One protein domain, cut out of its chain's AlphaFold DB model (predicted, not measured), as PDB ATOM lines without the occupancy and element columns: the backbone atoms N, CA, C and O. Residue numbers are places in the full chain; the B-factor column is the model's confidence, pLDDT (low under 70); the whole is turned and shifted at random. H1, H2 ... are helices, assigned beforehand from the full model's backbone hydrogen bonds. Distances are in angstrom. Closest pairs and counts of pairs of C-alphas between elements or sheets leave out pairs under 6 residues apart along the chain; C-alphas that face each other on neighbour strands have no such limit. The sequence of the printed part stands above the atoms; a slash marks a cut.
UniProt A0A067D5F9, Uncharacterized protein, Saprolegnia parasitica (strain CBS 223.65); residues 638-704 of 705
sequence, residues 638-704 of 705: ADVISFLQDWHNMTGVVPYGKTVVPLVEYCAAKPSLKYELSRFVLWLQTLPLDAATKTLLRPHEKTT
ATOM      1  N   ALA A 638      14.895  36.404  16.744       85.75
ATOM      2  CA  ALA A 638      14.899  35.344  17.744       85.75
ATOM      3  C   ALA A 638      15.626  35.777  19.029       85.75
ATOM      4  O   ALA A 638      15.192  35.404  20.122       85.75
ATOM      5  N   ASP A 639      16.659  36.619  18.929       86.38
ATOM      6  CA  ASP A 639      17.372  37.164  20.092       86.38
ATOM      7  C   ASP A 639      16.516  38.175  20.847       86.38
ATOM      8  O   ASP A 639      16.497  38.184  22.074       86.38
ATOM      9  N   VAL A 640      15.732  38.986  20.130       88.81
ATOM     10  CA  VAL A 640      14.778  39.927  20.742       88.81
ATOM     11  C   VAL A 640      13.677  39.173  21.494       88.81
ATOM     12  O   VAL A 640      13.321  39.541  22.617       88.81
ATOM     13  N   ILE A 641      13.151  38.096  20.902       90.88
ATOM     14  CA  ILE A 641      12.155  37.227  21.543       90.88
ATOM     15  C   ILE A 641      12.754  36.522  22.764       90.88
ATOM     16  O   ILE A 641      12.125  36.505  23.824       90.88
ATOM     17  N   SER A 642      13.962  35.971  22.640       90.56
ATOM     18  CA  SER A 642      14.637  35.266  23.737       90.56
ATOM     19  C   SER A 642      14.979  36.225  24.877       90.56
ATOM     20  O   SER A 642      14.663  35.929  26.023       90.56
ATOM     21  N   PHE A 643      15.453  37.438  24.573       90.75
ATOM     22  CA  PHE A 643      15.647  38.507  25.555       90.75
ATOM     23  C   PHE A 643      14.368  38.795  26.354       90.75
ATOM     24  O   PHE A 643      14.405  38.852  27.582       90.75
ATOM     25  N   LEU A 644      13.219  38.948  25.684       91.44
ATOM     26  CA  LEU A 644      11.940  39.174  26.365       91.44
ATOM     27  C   LEU A 644      11.535  37.996  27.261       91.44
ATOM     28  O   LEU A 644      11.050  38.215  28.374       91.44
ATOM     29  N   GLN A 645      11.734  36.764  26.787       91.75
ATOM     30  CA  GLN A 645      11.444  35.543  27.542       91.75
ATOM     31  C   GLN A 645      12.326  35.436  28.787       91.75
ATOM     32  O   GLN A 645      11.808  35.251  29.890       91.75
ATOM     33  N   ASP A 646      13.635  35.611  28.630       90.44
ATOM     34  CA  ASP A 646      14.613  35.487  29.705       90.44
ATOM     35  C   ASP A 646      14.385  36.545  30.780       90.44
ATOM     36  O   ASP A 646      14.295  36.222  31.965       90.44
ATOM     37  N   TRP A 647      14.191  37.807  30.389       89.12
ATOM     38  CA  TRP A 647      13.939  38.879  31.351       89.12
ATOM     39  C   TRP A 647      12.612  38.725  32.081       89.12
ATOM     40  O   TRP A 647      12.560  38.966  33.292       89.12
ATOM     41  N   HIS A 648      11.557  38.276  31.401       91.50
ATOM     42  CA  HIS A 648      10.312  37.919  32.075       91.50
ATOM     43  C   HIS A 648      10.537  36.781  33.079       91.50
ATOM     44  O   HIS A 648      10.106  36.889  34.224       91.50
ATOM     45  N   ASN A 649      11.247  35.722  32.690       90.44
ATOM     46  CA  ASN A 649      11.508  34.577  33.565       90.44
ATOM     47  C   ASN A 649      12.363  34.960  34.785       90.44
ATOM     48  O   ASN A 649      12.112  34.468  35.883       90.44
ATOM     49  N   MET A 650      13.329  35.870  34.621       87.62
ATOM     50  CA  MET A 650      14.183  36.352  35.712       87.62
ATOM     51  C   MET A 650      13.468  37.319  36.664       87.62
ATOM     52  O   MET A 650      13.721  37.304  37.868       87.62
ATOM     53  N   THR A 651      12.601  38.199  36.152       87.06
ATOM     54  CA  THR A 651      12.090  39.350  36.929       87.06
ATOM     55  C   THR A 651      10.587  39.300  37.220       87.06
ATOM     56  O   THR A 651      10.110  39.959  38.156       87.06
ATOM     57  N   GLY A 652       9.845  38.503  36.448       89.00
ATOM     58  CA  GLY A 652       8.382  38.447  36.417       89.00
ATOM     59  C   GLY A 652       7.728  39.634  35.703       89.00
ATOM     60  O   GLY A 652       6.524  39.837  35.839       89.00
ATOM     61  N   VAL A 653       8.504  40.467  35.002       88.75
ATOM     62  CA  VAL A 653       8.007  41.692  34.361       88.75
ATOM     63  C   VAL A 653       7.364  41.352  33.023       88.75
ATOM     64  O   VAL A 653       8.020  40.857  32.110       88.75
ATOM     65  N   VAL A 654       6.069  41.643  32.901       90.44
ATOM     66  CA  VAL A 654       5.293  41.406  31.679       90.44
ATOM     67  C   VAL A 654       5.530  42.554  30.688       90.44
ATOM     68  O   VAL A 654       5.362  43.715  31.071       90.44
ATOM     69  N   PRO A 655       5.913  42.280  29.427       88.50
ATOM     70  CA  PRO A 655       6.121  43.324  28.428       88.50
ATOM     71  C   PRO A 655       4.805  44.007  28.042       88.50
ATOM     72  O   PRO A 655       3.734  43.399  28.059       88.50
ATOM     73  N   TYR A 656       4.882  45.277  27.638       88.25
ATOM     74  CA  TYR A 656       3.701  46.001  27.175       88.25
ATOM     75  C   TYR A 656       3.123  45.428  25.877       88.25
ATOM     76  O   TYR A 656       3.862  45.045  24.968       88.25
ATOM     77  N   GLY A 657       1.801  45.553  25.728       85.00
ATOM     78  CA  GLY A 657       1.092  45.361  24.462       85.00
ATOM     79  C   GLY A 657       1.722  46.107  23.287       85.00
ATOM     80  O   GLY A 657       2.029  45.506  22.261       85.00
ATOM     81  N   LYS A 658       2.037  47.398  23.481       86.31
ATOM     82  CA  LYS A 658       2.707  48.248  22.474       86.31
ATOM     83  C   LYS A 658       4.118  47.786  22.081       86.31
ATOM     84  O   LYS A 658       4.697  48.338  21.157       86.31
ATOM     85  N   THR A 659       4.701  46.836  22.812       88.50
ATOM     86  CA  THR A 659       5.988  46.210  22.478       88.50
ATOM     87  C   THR A 659       5.770  44.922  21.700       88.50
ATOM     88  O   THR A 659       6.415  44.698  20.681       88.50
ATOM     89  N   VAL A 660       4.866  44.068  22.185       90.56
ATOM     90  CA  VAL A 660       4.690  42.716  21.644       90.56
ATOM     91  C   VAL A 660       3.880  42.703  20.351       90.56
ATOM     92  O   VAL A 660       4.201  41.916  19.467       90.56
ATOM     93  N   VAL A 661       2.882  43.584  20.202       88.06
ATOM     94  CA  VAL A 661       2.035  43.644  18.995       88.06
ATOM     95  C   VAL A 661       2.858  43.997  17.747       88.06
ATOM     96  O   VAL A 661       2.839  43.194  16.816       88.06
ATOM     97  N   PRO A 662       3.673  45.075  17.724       87.25
ATOM     98  CA  PRO A 662       4.505  45.375  16.553       87.25
ATOM     99  C   PRO A 662       5.523  44.275  16.226       87.25
ATOM    100  O   PRO A 662       5.829  44.030  15.063       87.25
ATOM    101  N   LEU A 663       6.048  43.582  17.244       88.19
ATOM    102  CA  LEU A 663       6.979  42.469  17.046       88.19
ATOM    103  C   LEU A 663       6.286  41.261  16.391       88.19
ATOM    104  O   LEU A 663       6.851  40.645  15.487       88.19
ATOM    105  N   VAL A 664       5.050  40.952  16.800       89.31
ATOM    106  CA  VAL A 664       4.202  39.928  16.163       89.31
ATOM    107  C   VAL A 664       3.887  40.301  14.717       89.31
ATOM    108  O   VAL A 664       4.047  39.461  13.834       89.31
ATOM    109  N   GLU A 665       3.496  41.550  14.458       86.75
ATOM    110  CA  GLU A 665       3.217  42.051  13.107       86.75
ATOM    111  C   GLU A 665       4.452  41.964  12.203       86.75
ATOM    112  O   GLU A 665       4.358  41.463  11.081       86.75
ATOM    113  N   TYR A 666       5.626  42.355  12.709       86.38
ATOM    114  CA  TYR A 666       6.888  42.237  11.979       86.38
ATOM    115  C   TYR A 666       7.206  40.782  11.609       86.38
ATOM    116  O   TYR A 666       7.576  40.495  10.468       86.38
ATOM    117  N   CYS A 667       7.029  39.845  12.546       86.88
ATOM    118  CA  CYS A 667       7.229  38.423  12.268       86.88
ATOM    119  C   CYS A 667       6.190  37.884  11.274       86.88
ATOM    120  O   CYS A 667       6.529  37.080  10.411       86.88
ATOM    121  N   ALA A 668       4.934  38.326  11.369       86.19
ATOM    122  CA  ALA A 668       3.858  37.907  10.474       86.19
ATOM    123  C   ALA A 668       4.043  38.417   9.037       86.19
ATOM    124  O   ALA A 668       3.670  37.720   8.094       86.19
ATOM    125  N   ALA A 669       4.648  39.593   8.864       85.25
ATOM    126  CA  ALA A 669       4.953  40.156   7.552       85.25
ATOM    127  C   ALA A 669       6.060  39.389   6.804       85.25
ATOM    128  O   ALA A 669       6.125  39.456   5.577       85.25
ATOM    129  N   LYS A 670       6.927  38.649   7.514       86.06
ATOM    130  CA  LYS A 670       8.080  37.940   6.936       86.06
ATOM    131  C   LYS A 670       7.876  36.418   6.978       86.06
ATOM    132  O   LYS A 670       7.996  35.818   8.045       86.06
ATOM    133  N   PRO A 671       7.661  35.742   5.830       80.62
ATOM    134  CA  PRO A 671       7.435  34.293   5.793       80.62
ATOM    135  C   PRO A 671       8.552  33.456   6.436       80.62
ATOM    136  O   PRO A 671       8.276  32.403   7.012       80.62
ATOM    137  N   SER A 672       9.800  33.935   6.381       83.06
ATOM    138  CA  SER A 672      10.972  33.292   6.993       83.06
ATOM    139  C   SER A 672      10.912  33.226   8.525       83.06
ATOM    140  O   SER A 672      11.569  32.377   9.119       83.06
ATOM    141  N   LEU A 673      10.094  34.060   9.172       85.19
ATOM    142  CA  LEU A 673       9.975  34.151  10.631       85.19
ATOM    143  C   LEU A 673       8.759  33.401  11.193       85.19
ATOM    144  O   LEU A 673       8.409  33.576  12.359       85.19
ATOM    145  N   LYS A 674       8.109  32.531  10.407       85.75
ATOM    146  CA  LYS A 674       6.906  31.792  10.838       85.75
ATOM    147  C   LYS A 674       7.124  30.950  12.103       85.75
ATOM    148  O   LYS A 674       6.217  30.835  12.931       85.75
ATOM    149  N   TYR A 675       8.306  30.352  12.251       88.06
ATOM    150  CA  TYR A 675       8.663  29.598  13.453       88.06
ATOM    151  C   TYR A 675       8.749  30.512  14.684       88.06
ATOM    152  O   TYR A 675       8.075  30.251  15.680       88.06
ATOM    153  N   GLU A 676       9.487  31.621  14.584       87.69
ATOM    154  CA  GLU A 676       9.631  32.592  15.676       87.69
ATOM    155  C   GLU A 676       8.296  33.242  16.050       87.69
ATOM    156  O   GLU A 676       7.975  33.345  17.232       87.69
ATOM    157  N   LEU A 677       7.454  33.569  15.063       88.69
ATOM    158  CA  LEU A 677       6.080  34.023  15.294       88.69
ATOM    159  C   LEU A 677       5.289  33.010  16.132       88.69
ATOM    160  O   LEU A 677       4.633  33.381  17.104       88.69
ATOM    161  N   SER A 678       5.353  31.729  15.760       88.38
ATOM    162  CA  SER A 678       4.597  30.666  16.432       88.38
ATOM    163  C   SER A 678       5.079  30.464  17.871       88.38
ATOM    164  O   SER A 678       4.263  30.410  18.794       88.38
ATOM    165  N   ARG A 679       6.404  30.421  18.073       91.12
ATOM    166  CA  ARG A 679       7.048  30.357  19.394       91.12
ATOM    167  C   ARG A 679       6.654  31.555  20.259       91.12
ATOM    168  O   ARG A 679       6.324  31.384  21.432       91.12
ATOM    169  N   PHE A 680       6.679  32.758  19.690       92.06
ATOM    170  CA  PHE A 680       6.405  33.988  20.419       92.06
ATOM    171  C   PHE A 680       4.941  34.090  20.845       92.06
ATOM    172  O   PHE A 680       4.672  34.315  22.023       92.06
ATOM    173  N   VAL A 681       3.993  33.841  19.936       90.06
ATOM    174  CA  VAL A 681       2.552  33.855  20.246       90.06
ATOM    175  C   VAL A 681       2.210  32.826  21.328       90.06
ATOM    176  O   VAL A 681       1.469  33.149  22.256       90.06
ATOM    177  N   LEU A 682       2.786  31.620  21.269       90.31
ATOM    178  CA  LEU A 682       2.550  30.583  22.278       90.31
ATOM    179  C   LEU A 682       3.073  30.987  23.664       90.31
ATOM    180  O   LEU A 682       2.411  30.739  24.668       90.31
ATOM    181  N   TRP A 683       4.223  31.661  23.731       93.19
ATOM    182  CA  TRP A 683       4.709  32.236  24.986       93.19
ATOM    183  C   TRP A 683       3.796  33.360  25.492       93.19
ATOM    184  O   TRP A 683       3.403  33.340  26.658       93.19
ATOM    185  N   LEU A 684       3.388  34.294  24.628       91.38
ATOM    186  CA  LEU A 684       2.500  35.408  24.992       91.38
ATOM    187  C   LEU A 684       1.155  34.939  25.573       91.38
ATOM    188  O   LEU A 684       0.607  35.607  26.448       91.38
ATOM    189  N   GLN A 685       0.648  33.774  25.155       87.19
ATOM    190  CA  GLN A 685      -0.567  33.162  25.713       87.19
ATOM    191  C   GLN A 685      -0.440  32.762  27.187       87.19
ATOM    192  O   GLN A 685      -1.447  32.680  27.888       87.19
ATOM    193  N   THR A 686       0.781  32.522  27.668       88.44
ATOM    194  CA  THR A 686       1.036  32.190  29.078       88.44
ATOM    195  C   THR A 686       1.035  33.422  29.985       88.44
ATOM    196  O   THR A 686       0.955  33.289  31.205       88.44
ATOM    197  N   LEU A 687       1.101  34.626  29.407       89.69
ATOM    198  CA  LEU A 687       1.256  35.873  30.146       89.69
ATOM    199  C   LEU A 687      -0.098  36.517  30.489       89.69
ATOM    200  O   LEU A 687      -1.053  36.449  29.703       89.69
ATOM    201  N   PRO A 688      -0.204  37.233  31.623       87.75
ATOM    202  CA  PRO A 688      -1.404  37.978  31.991       87.75
ATOM    203  C   PRO A 688      -1.499  39.308  31.214       87.75
ATOM    204  O   PRO A 688      -1.502  40.385  31.801       87.75
ATOM    205  N   LEU A 689      -1.575  39.234  29.881       84.50
ATOM    206  CA  LEU A 689      -1.698  40.406  29.006       84.50
ATOM    207  C   LEU A 689      -3.057  41.100  29.171       84.50
ATOM    208  O   LEU A 689      -4.067  40.461  29.503       84.50
ATOM    209  N   ASP A 690      -3.088  42.401  28.889       82.50
ATOM    210  CA  ASP A 690      -4.321  43.180  28.876       82.50
ATOM    211  C   ASP A 690      -5.274  42.716  27.757       82.50
ATOM    212  O   ASP A 690      -4.883  42.113  26.751       82.50
ATOM    213  N   ALA A 691      -6.565  42.974  27.956       80.31
ATOM    214  CA  ALA A 691      -7.619  42.506  27.063       80.31
ATOM    215  C   ALA A 691      -7.532  43.108  25.647       80.31
ATOM    216  O   ALA A 691      -7.914  42.442  24.676       80.31
ATOM    217  N   ALA A 692      -7.002  44.332  25.509       80.81
ATOM    218  CA  ALA A 692      -6.832  44.972  24.209       80.81
ATOM    219  C   ALA A 692      -5.748  44.250  23.395       80.81
ATOM    220  O   ALA A 692      -6.009  43.807  22.273       80.81
ATOM    221  N   THR A 693      -4.588  44.012  24.010       84.94
ATOM    222  CA  THR A 693      -3.478  43.241  23.431       84.94
ATOM    223  C   THR A 693      -3.911  41.831  23.042       84.94
ATOM    224  O   THR A 693      -3.697  41.409  21.908       84.94
ATOM    225  N   LYS A 694      -4.596  41.104  23.937       85.31
ATOM    226  CA  LYS A 694      -5.108  39.752  23.640       85.31
ATOM    227  C   LYS A 694      -6.000  39.726  22.404       85.31
ATOM    228  O   LYS A 694      -5.925  38.796  21.609       85.31
ATOM    229  N   THR A 695      -6.847  40.739  22.234       82.56
ATOM    230  CA  THR A 695      -7.774  40.809  21.099       82.56
ATOM    231  C   THR A 695      -7.038  40.976  19.766       82.56
ATOM    232  O   THR A 695      -7.439  40.339  18.792       82.56
ATOM    233  N   LEU A 696      -5.943  41.746  19.733       81.25
ATOM    234  CA  LEU A 696      -5.088  41.906  18.546       81.25
ATOM    235  C   LEU A 696      -4.249  40.662  18.228       81.25
ATOM    236  O   LEU A 696      -3.962  40.410  17.065       81.25
ATOM    237  N   LEU A 697      -3.895  39.851  19.228       82.69
ATOM    238  CA  LEU A 697      -3.119  38.624  19.012       82.69
ATOM    239  C   LEU A 697      -3.961  37.464  18.437       82.69
ATOM    240  O   LEU A 697      -3.426  36.626  17.712       82.69
ATOM    241  N   ARG A 698      -5.284  37.434  18.680       79.25
ATOM    242  CA  ARG A 698      -6.210  36.352  18.251       79.25
ATOM    243  C   ARG A 698      -6.133  35.928  16.773       79.25
ATOM    244  O   ARG A 698      -6.251  34.731  16.511       79.25
ATOM    245  N   PRO A 699      -6.003  36.829  15.779       73.19
ATOM    246  CA  PRO A 699      -5.881  36.433  14.376       73.19
ATOM    247  C   PRO A 699      -4.657  35.546  14.118       73.19
ATOM    248  O   PRO A 699      -4.754  34.583  13.359       73.19
ATOM    249  N   HIS A 700      -3.546  35.816  14.806       72.25
ATOM    250  CA  HIS A 700      -2.293  35.074  14.659       72.25
ATOM    251  C   HIS A 700      -2.320  33.715  15.378       72.25
ATOM    252  O   HIS A 700      -1.601  32.795  14.994       72.25
ATOM    253  N   GLU A 701      -3.209  33.534  16.358       62.50
ATOM    254  CA  GLU A 701      -3.441  32.241  17.023       62.50
ATOM    255  C   GLU A 701      -4.132  31.215  16.116       62.50
ATOM    256  O   GLU A 701      -4.007  30.008  16.314       62.50
ATOM    257  N   LYS A 702      -4.907  31.684  15.130       60.06
ATOM    258  CA  LYS A 702      -5.582  30.805  14.164       60.06
ATOM    259  C   LYS A 702      -4.653  30.338  13.050       60.06
ATOM    260  O   LYS A 702      -4.945  29.327  12.434       60.06
ATOM    261  N   THR A 703      -3.567  31.066  12.791       55.97
ATOM    262  CA  THR A 703      -2.546  30.703  11.796       55.97
ATOM    263  C   THR A 703      -1.484  29.736  12.325       55.97
ATOM    264  O   THR A 703      -0.710  29.201  11.533       55.97
ATOM    265  N   THR A 704      -1.421  29.531  13.648       48.19
ATOM    266  CA  THR A 704      -0.481  28.615  14.324       48.19
ATOM    267  C   THR A 704      -1.089  27.252  14.675       48.19
ATOM    268  O   THR A 704      -0.340  26.339  15.021       48.19
TER     269      THR A 704
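AT A GLANCE: This is residues 638 to 704 of the 705 residues of an uncharacterized protein of Saprolegnia parasitica (strain CBS 223.65) (UniProt A0A067D5F9). A helical hairpin of H2 and H3 forms the middle, with H1 beside H3, shifted lengthwise, and H4 on the other side. The printed part has 67 residues, with helices H1 to H4 in order and no named strand: all helix. It is compact, radius of gyration of the C-alphas 11.2 A, spanning 32 by 26 by 17 A.

HOW THE PARTS SIT: H1, residues 638 to 651, touches H3, residues 671 to 684; closest C-alphas Ala 638 and Glu 676, 6.3 A. H2, residues 657 to 669, touches H3 with 664 to 668 alone; closest C-alphas Cys 667 and Leu 673, 5.3 A, opposite ways at 29 degrees. H4, residues 691 to 702, touches H2; closest C-alphas Gly 657 and Thr 693, 5.1 A. O i to N i+4 pairs are within hydrogen-bond range throughout H1, and for 7 of 9 in H2, 8 of 10 in H3, 5 of 8 in H4.

IN THESE COORDINATES: H1, 19.8 A long, begins at C-alpha 638 (14.899, 35.344, 17.744). H2 measures 18.1 A, H3 19.9 A. H4, 17.5 A, ends at C-alpha 702 (-5.582, 30.805, 14.164).

THE WHOLE: The printed part has no cut. No link is long. Residues 701 to 704 have pLDDT under 70.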